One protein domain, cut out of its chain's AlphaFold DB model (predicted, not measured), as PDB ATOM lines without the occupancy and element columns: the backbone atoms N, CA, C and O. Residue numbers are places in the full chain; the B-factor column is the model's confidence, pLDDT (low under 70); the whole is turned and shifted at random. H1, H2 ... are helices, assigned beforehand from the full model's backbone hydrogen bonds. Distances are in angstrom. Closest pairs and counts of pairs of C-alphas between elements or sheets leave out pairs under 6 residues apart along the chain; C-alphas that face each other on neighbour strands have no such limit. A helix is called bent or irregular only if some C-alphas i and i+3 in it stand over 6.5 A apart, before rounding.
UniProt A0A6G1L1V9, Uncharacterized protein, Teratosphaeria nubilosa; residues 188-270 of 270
ATOM      1  N   LYS A 188      86.008 140.964  84.343       73.88
ATOM      2  CA  LYS A 188      85.830 141.502  82.990       73.88
ATOM      3  C   LYS A 188      84.368 141.457  82.584       73.88
ATOM      4  O   LYS A 188      83.638 140.538  82.945       73.88
ATOM      5  N   SER A 189      83.965 142.415  81.750       66.44
ATOM      6  CA  SER A 189      82.669 142.373  81.072       66.44
ATOM      7  C   SER A 189      82.552 141.074  80.267       66.44
ATOM      8  O   SER A 189      83.319 140.860  79.332       66.44
ATOM      9  N   GLY A 190      81.603 140.214  80.640       68.62
ATOM     10  CA  GLY A 190      81.381 138.904  80.018       68.62
ATOM     11  C   GLY A 190      81.973 137.720  80.785       68.62
ATOM     12  O   GLY A 190      81.602 136.584  80.493       68.62
ATOM     13  N   ASP A 191      82.823 137.964  81.787       78.12
ATOM     14  CA  ASP A 191      83.168 136.928  82.756       78.12
ATOM     15  C   ASP A 191      81.957 136.672  83.653       78.12
ATOM     16  O   ASP A 191      81.344 137.600  84.188       78.12
ATOM     17  N   LYS A 192      81.595 135.400  83.770       83.19
ATOM     18  CA  LYS A 192      80.504 134.968  84.637       83.19
ATOM     19  C   LYS A 192      81.016 134.613  86.015       83.19
ATOM     20  O   LYS A 192      80.220 134.641  86.934       83.19
ATOM     21  N   SER A 193      82.295 134.301  86.183       85.81
ATOM     22  CA  SER A 193      82.807 133.752  87.434       85.81
ATOM     23  C   SER A 193      82.937 134.796  88.542       85.81
ATOM     24  O   SER A 193      83.194 135.975  88.293       85.81
ATOM     25  N   CYS A 194      82.727 134.356  89.786       87.69
ATOM     26  CA  CYS A 194      82.940 135.200  90.960       87.69
ATOM     27  C   CYS A 194      84.425 135.225  91.338       87.69
ATOM     28  O   CYS A 194      85.046 134.174  91.515       87.69
ATOM     29  N   HIS A 195      84.964 136.427  91.530       86.25
ATOM     30  CA  HIS A 195      86.357 136.677  91.914       86.25
ATOM     31  C   HIS A 195      86.502 137.483  93.200       86.25
ATOM     32  O   HIS A 195      87.585 137.999  93.471       86.25
ATOM     33  N   ASN A 196      85.443 137.612  93.998       85.00
ATOM     34  CA  ASN A 196      85.576 138.285  95.283       85.00
ATOM     35  C   ASN A 196      86.539 137.471  96.186       85.00
ATOM     36  O   ASN A 196      86.287 136.289  96.426       85.00
ATOM     37  N   PRO A 197      87.642 138.065  96.685       83.12
ATOM     38  CA  PRO A 197      88.630 137.356  97.504       83.12
ATOM     39  C   PRO A 197      88.082 136.909  98.867       83.12
ATOM     40  O   PRO A 197      88.592 135.952  99.443       83.12
ATOM     41  N   ASN A 198      87.019 137.549  99.361       82.88
ATOM     42  CA  ASN A 198      86.329 137.163 100.593       82.88
ATOM     43  C   ASN A 198      85.450 135.917 100.388       82.88
ATOM     44  O   ASN A 198      84.930 135.339 101.346       82.88
ATOM     45  N   HIS A 199      85.243 135.493  99.138       82.50
ATOM     46  CA  HIS A 199      84.432 134.330  98.812       82.50
ATOM     47  C   HIS A 199      85.330 133.096  98.822       82.50
ATOM     48  O   HIS A 199      86.120 132.870  97.909       82.50
ATOM     49  N   LYS A 200      85.190 132.271  99.868       76.06
ATOM     50  CA  LYS A 200      85.975 131.033 100.042       76.06
ATOM     51  C   LYS A 200      85.811 130.048  98.879       76.06
ATOM     52  O   LYS A 200      86.698 129.239  98.632       76.06
ATOM     53  N   VAL A 201      84.677 130.108  98.182       76.06
ATOM     54  CA  VAL A 201      84.356 129.241  97.047       76.06
ATOM     55  C   VAL A 201      84.179 130.101  95.808       76.06
ATOM     56  O   VAL A 201      83.353 131.014  95.784       76.06
ATOM     57  N   ARG A 202      84.950 129.786  94.764       75.88
ATOM     58  CA  ARG A 202      84.795 130.403  93.449       75.88
ATOM     59  C   ARG A 202      83.718 129.666  92.675       75.88
ATOM     60  O   ARG A 202      83.814 128.461  92.459       75.88
ATOM     61  N   PHE A 203      82.717 130.405  92.225       80.38
ATOM     62  CA  PHE A 203      81.680 129.870  91.357       80.38
ATOM     63  C   PHE A 203      81.978 130.236  89.914       80.38
ATOM     64  O   PHE A 203      82.399 131.358  89.627       80.38
ATOM     65  N   ALA A 204      81.681 129.305  89.007       85.00
ATOM     66  CA  ALA A 204      81.695 129.566  87.570       85.00
ATOM     67  C   ALA A 204      80.703 130.675  87.173       85.00
ATOM     68  O   ALA A 204      80.896 131.332  86.153       85.00
ATOM     69  N   ASP A 205      79.673 130.897  87.999       86.12
ATOM     70  CA  ASP A 205      78.694 131.963  87.842       86.12
ATOM     71  C   ASP A 205      78.521 132.765  89.147       86.12
ATOM     72  O   ASP A 205      78.135 132.235  90.189       86.12
ATOM     73  N   ALA A 206      78.793 134.063  89.094       86.56
ATOM     74  CA  ALA A 206      78.640 135.035  90.163       86.56
ATOM     75  C   ALA A 206      77.174 135.184  90.583       86.56
ATOM     76  O   ALA A 206      76.892 135.501  91.735       86.56
ATOM     77  N   ARG A 207      76.232 134.896  89.679       87.00
ATOM     78  CA  ARG A 207      74.795 134.898  89.978       87.00
ATOM     79  C   ARG A 207      74.425 133.720  90.871       87.00
ATOM     80  O   ARG A 207      73.691 133.901  91.839       87.00
ATOM     81  N   ASP A 208      74.979 132.542  90.582       85.69
ATOM     82  CA  ASP A 208      74.829 131.359  91.434       85.69
ATOM     83  C   ASP A 208      75.475 131.608  92.799       85.69
ATOM     84  O   ASP A 208      74.861 131.331  93.826       85.69
ATOM     85  N   CYS A 209      76.680 132.192  92.817       86.69
ATOM     86  CA  CYS A 209      77.364 132.570  94.053       86.69
ATOM     87  C   CYS A 209      76.476 133.447  94.945       86.69
ATOM     88  O   CYS A 209      76.212 133.093  96.093       86.69
ATOM     89  N   ARG A 210      75.952 134.552  94.398       88.94
ATOM     90  CA  ARG A 210      75.081 135.494  95.114       88.94
ATOM     91  C   ARG A 210      73.868 134.795  95.729       88.94
ATOM     92  O   ARG A 210      73.620 134.945  96.924       88.94
ATOM     93  N   LYS A 211      73.141 134.006  94.929       86.31
ATOM     94  CA  LYS A 211      71.932 133.293  95.372       86.31
ATOM     95  C   LYS A 211      72.230 132.317  96.495       86.31
ATOM     96  O   LYS A 211      71.561 132.342  97.521       86.31
ATOM     97  N   LEU A 212      73.266 131.499  96.330       84.19
ATOM     98  CA  LEU A 212      73.636 130.488  97.315       84.19
ATOM     99  C   LEU A 212      74.077 131.111  98.641       84.19
ATOM    100  O   LEU A 212      73.732 130.595  99.700       84.19
ATOM    101  N   ARG A 213      74.776 132.247  98.600       84.38
ATOM    102  CA  ARG A 213      75.170 132.982  99.810       84.38
ATOM    103  C   ARG A 213      73.985 133.603 100.540       84.38
ATOM    104  O   ARG A 213      73.892 133.489 101.763       84.38
ATOM    105  N   ARG A 214      73.062 134.233  99.808       87.31
ATOM    106  CA  ARG A 214      71.827 134.784 100.388       87.31
ATOM    107  C   ARG A 214      70.945 133.696 100.970       87.31
ATOM    108  O   ARG A 214      70.417 133.865 102.066       87.31
ATOM    109  N   MET A 215      70.855 132.566 100.278       85.19
ATOM    110  CA  MET A 215      70.170 131.385 100.771       85.19
ATOM    111  C   MET A 215      70.827 130.904 102.068       85.19
ATOM    112  O   MET A 215      70.159 130.877 103.090       85.19
ATOM    113  N   ALA A 216      72.139 130.657 102.094       82.75
ATOM    114  CA  ALA A 216      72.842 130.248 103.313       82.75
ATOM    115  C   ALA A 216      72.622 131.223 104.490       82.75
ATOM    116  O   ALA A 216      72.305 130.788 105.593       82.75
ATOM    117  N   THR A 217      72.701 132.534 104.242       83.81
ATOM    118  CA  THR A 217      72.440 133.575 105.257       83.81
ATOM    119  C   THR A 217      71.013 133.490 105.798       83.81
ATOM    120  O   THR A 217      70.795 133.523 107.009       83.81
ATOM    121  N   THR A 218      70.042 133.341 104.897       85.38
ATOM    122  CA  THR A 218      68.626 133.198 105.247       85.38
ATOM    123  C   THR A 218      68.407 131.929 106.065       85.38
ATOM    124  O   THR A 218      67.762 131.992 107.105       85.38
ATOM    125  N   PHE A 219      68.994 130.797 105.658       82.00
ATOM    126  CA  PHE A 219      68.894 129.537 106.394       82.00
ATOM    127  C   PHE A 219      69.382 129.686 107.831       82.00
ATOM    128  O   PHE A 219      68.681 129.282 108.756       82.00
ATOM    129  N   THR A 220      70.573 130.267 108.012       82.12
ATOM    130  CA  THR A 220      71.162 130.483 109.336       82.12
ATOM    131  C   THR A 220      70.238 131.336 110.194       82.12
ATOM    132  O   THR A 220      69.834 130.895 111.261       82.12
ATOM    133  N   ARG A 221      69.802 132.497 109.693       84.62
ATOM    134  CA  ARG A 221      68.944 133.409 110.464       84.62
ATOM    135  C   ARG A 221      67.602 132.807 110.837       84.62
ATOM    136  O   ARG A 221      67.199 132.902 111.987       84.62
ATOM    137  N   VAL A 222      66.925 132.173 109.881       84.00
ATOM    138  CA  VAL A 222      65.624 131.552 110.149       84.00
ATOM    139  C   VAL A 222      65.791 130.372 111.111       84.00
ATOM    140  O   VAL A 222      64.954 130.184 111.987       84.00
ATOM    141  N   SER A 223      66.878 129.599 111.001       80.81
ATOM    142  CA  SER A 223      67.165 128.503 111.939       80.81
ATOM    143  C   SER A 223      67.447 129.000 113.356       80.81
ATOM    144  O   SER A 223      67.039 128.341 114.311       80.81
ATOM    145  N   ASP A 224      68.134 130.137 113.489       83.75
ATOM    146  CA  ASP A 224      68.448 130.750 114.781       83.75
ATOM    147  C   ASP A 224      67.196 131.365 115.428       83.75
ATOM    148  O   ASP A 224      66.986 131.227 116.632       83.75
ATOM    149  N   GLU A 225      66.335 132.005 114.630       86.94
ATOM    150  CA  GLU A 225      65.091 132.634 115.094       86.94
ATOM    151  C   GLU A 225      63.984 131.603 115.390       86.94
ATOM    152  O   GLU A 225      63.206 131.772 116.329       86.94
ATOM    153  N   TYR A 226      63.938 130.499 114.634       86.06
ATOM    154  CA  TYR A 226      62.915 129.451 114.743       86.06
ATOM    155  C   TYR A 226      63.529 128.045 114.859       86.06
ATOM    156  O   TYR A 226      63.347 127.205 113.966       86.06
ATOM    157  N   PRO A 227      64.190 127.710 115.984       81.06
ATOM    158  CA  PRO A 227      64.890 126.434 116.144       81.06
ATOM    159  C   PRO A 227      63.963 125.211 116.035       81.06
ATOM    160  O   PRO A 227      64.383 124.158 115.552       81.06
ATOM    161  N   GLY A 228      62.685 125.351 116.410       81.88
ATOM    162  CA  GLY A 228      61.674 124.290 116.290       81.88
ATOM    163  C   GLY A 228      61.301 123.929 114.847       81.88
ATOM    164  O   GLY A 228      60.831 122.823 114.596       81.88
ATOM    165  N   ASN A 229      61.572 124.815 113.886       77.38
ATOM    166  CA  ASN A 229      61.252 124.605 112.474       77.38
ATOM    167  C   ASN A 229      62.443 124.087 111.662       77.38
ATOM    168  O   ASN A 229      62.321 123.894 110.452       77.38
ATOM    169  N   LYS A 230      63.590 123.822 112.302       72.75
ATOM    170  CA  LYS A 230      64.831 123.452 111.611       72.75
ATOM    171  C   LYS A 230      64.668 122.236 110.697       72.75
ATOM    172  O   LYS A 230      65.196 122.244 109.593       72.75
ATOM    173  N   GLN A 231      63.908 121.220 111.111       72.00
ATOM    174  CA  GLN A 231      63.652 120.029 110.286       72.00
ATOM    175  C   GLN A 231      62.772 120.332 109.065       72.00
ATOM    176  O   GLN A 231      63.076 119.864 107.970       72.00
ATOM    177  N   ALA A 232      61.724 121.146 109.225       73.56
ATOM    178  CA  ALA A 232      60.848 121.543 108.121       73.56
ATOM    179  C   ALA A 232      61.579 122.441 107.110       73.56
ATOM    180  O   ALA A 232      61.471 122.230 105.903       73.56
ATOM    181  N   LEU A 233      62.387 123.384 107.604       68.19
ATOM    182  CA  LEU A 233      63.252 124.229 106.778       68.19
ATOM    183  C   LEU A 233      64.286 123.387 106.033       68.19
ATOM    184  O   LEU A 233      64.450 123.550 104.831       68.19
ATOM    185  N   HIS A 234      64.934 122.442 106.718       69.31
ATOM    186  CA  HIS A 234      65.893 121.540 106.090       69.31
ATOM    187  C   HIS A 234      65.241 120.681 105.002       69.31
ATOM    188  O   HIS A 234      65.837 120.521 103.949       69.31
ATOM    189  N   ALA A 235      64.022 120.173 105.213       72.12
ATOM    190  CA  ALA A 235      63.296 119.386 104.212       72.12
ATOM    191  C   ALA A 235      62.896 120.222 102.985       72.12
ATOM    192  O   ALA A 235      63.081 119.790 101.851       72.12
ATOM    193  N   GLN A 236      62.394 121.442 103.191       69.31
ATOM    194  CA  GLN A 236      62.045 122.345 102.092       69.31
ATOM    195  C   GLN A 236      63.288 122.772 101.292       69.31
ATOM    196  O   GLN A 236      63.209 123.011 100.088       69.31
ATOM    197  N   TRP A 237      64.433 122.879 101.964       70.19
ATOM    198  CA  TRP A 237      65.673 123.374 101.378       70.19
ATOM    199  C   TRP A 237      66.601 122.248 100.937       70.19
ATOM    200  O   TRP A 237      67.624 122.527 100.321       70.19
ATOM    201  N   GLU A 238      66.238 120.992 101.192       68.44
ATOM    202  CA  GLU A 238      67.036 119.813 100.874       68.44
ATOM    203  C   GLU A 238      67.437 119.754  99.394       68.44
ATOM    204  O   GLU A 238      68.615 119.548  99.137       68.44
ATOM    205  N   PRO A 239      66.576 120.068  98.402       66.25
ATOM    206  CA  PRO A 239      67.004 120.091  97.000       66.25
ATOM    207  C   PRO A 239      68.062 121.166  96.717       66.25
ATOM    208  O   PRO A 239      68.981 120.966  95.924       66.25
ATOM    209  N   ALA A 240      67.954 122.321  97.375       60.91
ATOM    210  CA  ALA A 240      68.889 123.425  97.206       60.91
ATOM    211  C   ALA A 240      70.212 123.160  97.947       60.91
ATOM    212  O   ALA A 240      71.288 123.439  97.413       60.91
ATOM    213  N   LEU A 241      70.137 122.550  99.134       62.38
ATOM    214  CA  LEU A 241      71.274 122.034  99.890       62.38
ATOM    215  C   LEU A 241      71.945 120.871  99.160       62.38
ATOM    216  O   LEU A 241      73.161 120.828  99.146       62.38
ATOM    217  N   ALA A 242      71.209 120.006  98.465       66.19
ATOM    218  CA  ALA A 242      71.760 118.933  97.644       66.19
ATOM    219  C   ALA A 242      72.480 119.483  96.408       66.19
ATOM    220  O   ALA A 242      73.519 118.960  96.029       66.19
ATOM    221  N   ILE A 243      72.002 120.574  95.800       62.88
ATOM    222  CA  ILE A 243      72.737 121.279  94.735       62.88
ATOM    223  C   ILE A 243      74.003 121.938  95.298       62.88
ATOM    224  O   ILE A 243      75.048 121.911  94.643       62.88
ATOM    225  N   ILE A 244      73.936 122.503  96.509       59.50
ATOM    226  CA  ILE A 244      75.121 122.974  97.236       59.50
ATOM    227  C   ILE A 244      76.062 121.790  97.477       59.50
ATOM    228  O   ILE A 244      77.187 121.805  97.017       59.50
ATOM    229  N   GLU A 245      75.640 120.706  98.101       62.81
ATOM    230  CA  GLU A 245      76.481 119.543  98.369       62.81
ATOM    231  C   GLU A 245      76.979 118.859  97.092       62.81
ATOM    232  O   GLU A 245      78.097 118.370  97.057       62.81
ATOM    233  N   GLN A 246      76.240 118.873  95.991       64.75
ATOM    234  CA  GLN A 246      76.728 118.354  94.717       64.75
ATOM    235  C   GLN A 246      77.826 119.258  94.143       64.75
ATOM    236  O   GLN A 246      78.862 118.769  93.688       64.75
ATOM    237  N   LYS A 247      77.627 120.582  94.182       59.59
ATOM    238  CA  LYS A 247      78.595 121.562  93.664       59.59
ATOM    239  C   LYS A 247      79.802 121.765  94.595       59.59
ATOM    240  O   LYS A 247      80.884 122.084  94.115       59.59
ATOM    241  N   PHE A 248      79.640 121.568  95.902       58.00
ATOM    242  CA  PHE A 248      80.644 121.838  96.939       58.00
ATOM    243  C   PHE A 248      81.207 120.563  97.575       58.00
ATOM    244  O   PHE A 248      82.387 120.513  97.911       58.00
ATOM    245  N   GLY A 249      80.397 119.516  97.712       55.41
ATOM    246  CA  GLY A 249      80.775 118.215  98.268       55.41
ATOM    247  C   GLY A 249      81.775 117.462  97.398       55.41
ATOM    248  O   GLY A 249      82.611 116.727  97.916       55.41
ATOM    249  N   ALA A 250      81.767 117.697  96.082       53.06
ATOM    250  CA  ALA A 250      82.820 117.215  95.191       53.06
ATOM    251  C   ALA A 250      84.180 117.860  95.515       53.06
ATOM    252  O   ALA A 250      85.205 117.184  95.492       53.06
ATOM    253  N   VAL A 251      84.192 119.147  95.884       49.50
ATOM    254  CA  VAL A 251      85.412 119.887  96.240       49.50
ATOM    255  C   VAL A 251      85.915 119.477  97.622       49.50
ATOM    256  O   VAL A 251      87.109 119.247  97.784       49.50
ATOM    257  N   THR A 252      85.034 119.311  98.610       53.06
ATOM    258  CA  THR A 252      85.440 118.848  99.949       53.06
ATOM    259  C   THR A 252      85.862 117.379  99.963       53.06
ATOM    260  O   THR A 252      86.849 117.060 100.623       53.06
ATOM    261  N   LYS A 253      85.217 116.493  99.186       59.09
ATOM    262  CA  LYS A 253      85.706 115.113  98.986       59.09
ATOM    263  C   LYS A 253      87.058 115.085  98.279       59.09
ATOM    264  O   LYS A 253      87.936 114.352  98.718       59.09
ATOM    265  N   PHE A 254      87.248 115.892  97.234       50.09
ATOM    266  CA  PHE A 254      88.522 115.974  96.517       50.09
ATOM    267  C   PHE A 254      89.653 116.514  97.405       50.09
ATOM    268  O   PHE A 254      90.741 115.945  97.428       50.09
ATOM    269  N   LEU A 255      89.391 117.558  98.199       47.06
ATOM    270  CA  LEU A 255      90.355 118.092  99.165       47.06
ATOM    271  C   LEU A 255      90.653 117.093 100.291       47.06
ATOM    272  O   LEU A 255      91.814 116.938 100.657       47.06
ATOM    273  N   GLY A 256      89.646 116.371 100.794       60.41
ATOM    274  CA  GLY A 256      89.841 115.293 101.769       60.41
ATOM    275  C   GLY A 256      90.716 114.162 101.222       60.41
ATOM    276  O   GLY A 256      91.678 113.763 101.870       60.41
ATOM    277  N   GLN A 257      90.455 113.717  99.989       66.12
ATOM    278  CA  GLN A 257      91.267 112.706  99.300       66.12
ATOM    279  C   GLN A 257      92.696 113.192  99.024       66.12
ATOM    280  O   GLN A 257      93.647 112.422  99.148       66.12
ATOM    281  N   MET A 258      92.872 114.471  98.683       47.50
ATOM    282  CA  MET A 258      94.193 115.066  98.497       47.50
ATOM    283  C   MET A 258      94.990 115.166  99.801       47.50
ATOM    284  O   MET A 258      96.180 114.863  99.793       47.50
ATOM    285  N   ILE A 259      94.359 115.566 100.907       62.34
ATOM    286  CA  ILE A 259      95.004 115.609 102.229       62.34
ATOM    287  C   ILE A 259      95.428 114.198 102.640       62.34
ATOM    288  O   ILE A 259      96.583 113.991 102.999       62.34
ATOM    289  N   GLU A 260      94.544 113.214 102.485       70.56
ATOM    290  CA  GLU A 260      94.839 111.817 102.806       70.56
ATOM    291  C   GLU A 260      95.983 111.253 101.942       70.56
ATOM    292  O   GLU A 260      96.848 110.520 102.424       70.56
ATOM    293  N   MET A 261      96.047 111.639 100.664       71.81
ATOM    294  CA  MET A 261      97.156 111.285  99.777       71.81
ATOM    295  C   MET A 261      98.470 111.939 100.227       71.81
ATOM    296  O   MET A 261      99.494 111.263 100.303       71.81
ATOM    297  N   ILE A 262      98.462 113.227 100.576       59.50
ATOM    298  CA  ILE A 262      99.647 113.951 101.063       59.50
ATOM    299  C   ILE A 262     100.164 113.333 102.371       59.50
ATOM    300  O   ILE A 262     101.362 113.080 102.496       59.50
ATOM    301  N   GLU A 263      99.278 113.005 103.312       74.50
ATOM    302  CA  GLU A 263      99.634 112.365 104.585       74.50
ATOM    303  C   GLU A 263     100.246 110.969 104.415       74.50
ATOM    304  O   GLU A 263     101.103 110.573 105.205       74.50
ATOM    305  N   ARG A 264      99.852 110.232 103.370       79.19
ATOM    306  CA  ARG A 264     100.448 108.933 103.020       79.19
ATOM    307  C   ARG A 264     101.801 109.061 102.320       79.19
ATOM    308  O   ARG A 264     102.605 108.136 102.389       79.19
ATOM    309  N   THR A 265     102.049 110.180 101.640       72.25
ATOM    310  CA  THR A 265     103.247 110.368 100.806       72.25
ATOM    311  C   THR A 265     104.386 111.058 101.560       72.25
ATOM    312  O   THR A 265     105.547 110.906 101.185       72.25
ATOM    313  N   ILE A 266     104.093 111.793 102.638       62.88
ATOM    314  CA  ILE A 266     105.117 112.406 103.490       62.88
ATOM    315  C   ILE A 266     105.532 111.394 104.572       62.88
ATOM    316  O   ILE A 266     104.760 111.144 105.500       62.88
ATOM    317  N   PRO A 267     106.746 110.810 104.512       59.28
ATOM    318  CA  PRO A 267     107.217 109.929 105.569       59.28
ATOM    319  C   PRO A 267     107.326 110.730 106.866       59.28
ATOM    320  O   PRO A 267     108.060 111.718 106.947       59.28
ATOM    321  N   ARG A 268     106.579 110.309 107.892       59.97
ATOM    322  CA  ARG A 268     106.690 110.874 109.239       59.97
ATOM    323  C   ARG A 268     108.117 110.632 109.726       59.97
ATOM    324  O   ARG A 268     108.453 109.508 110.095       59.97
ATOM    325  N   LYS A 269     108.960 111.669 109.697       57.75
ATOM    326  CA  LYS A 269     110.262 111.642 110.366       57.75
ATOM    327  C   LYS A 269     109.992 111.438 111.858       57.75
ATOM    328  O   LYS A 269     109.412 112.316 112.493       57.75
ATOM    329  N   ARG A 270     110.312 110.243 112.350       53.66
ATOM    330  CA  ARG A 270     110.485 109.973 113.777       53.66
ATOM    331  C   ARG A 270     111.850 110.473 114.213       53.66
ATOM    332  O   ARG A 270     112.776 110.401 113.374       53.66
TER     333      ARG A 270
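Overview. This is residues 188 to 270 of the 270 residues of an uncharacterized protein of Teratosphaeria nubilosa (UniProt A0A6G1L1V9). After looped residues 188 to 205, H1 and H2 meet at a corner; H2 folds back beside H1, then kinks away into a free arm, residues 252 to 270. The 83 printed residues include two named helices, no named strand: all helix. It is only just loose, close to extended: radius of gyration of the C-alphas 17.5 A, spans 51 by 43 by 21 A.

Along the chain. H1, residues 206 to 225, measures 28.5 A from C-alpha 206 (78.640, 135.035, 90.163). H2, residues 227 to 265, measures 44.3 A, ending at (103.247, 110.368, 100.806). It is irregular, C-alphas 228 and 231 being 7.6 A apart, with a 68 degree kink near residue 237.

Arrangement. H1 touches residues 229 to 244 of H2 alone; closest are C-alphas 223 and 230, 5.6 A. They run opposite ways at a steep tilt of 60 degrees. Every O i to N i+4 pair is within hydrogen-bond range in H1, 29 of 35 in H2.

Size, cuts and confidence. The printed part has no cut. pLDDT is under 70 in 33 residues, among them 238 to 259.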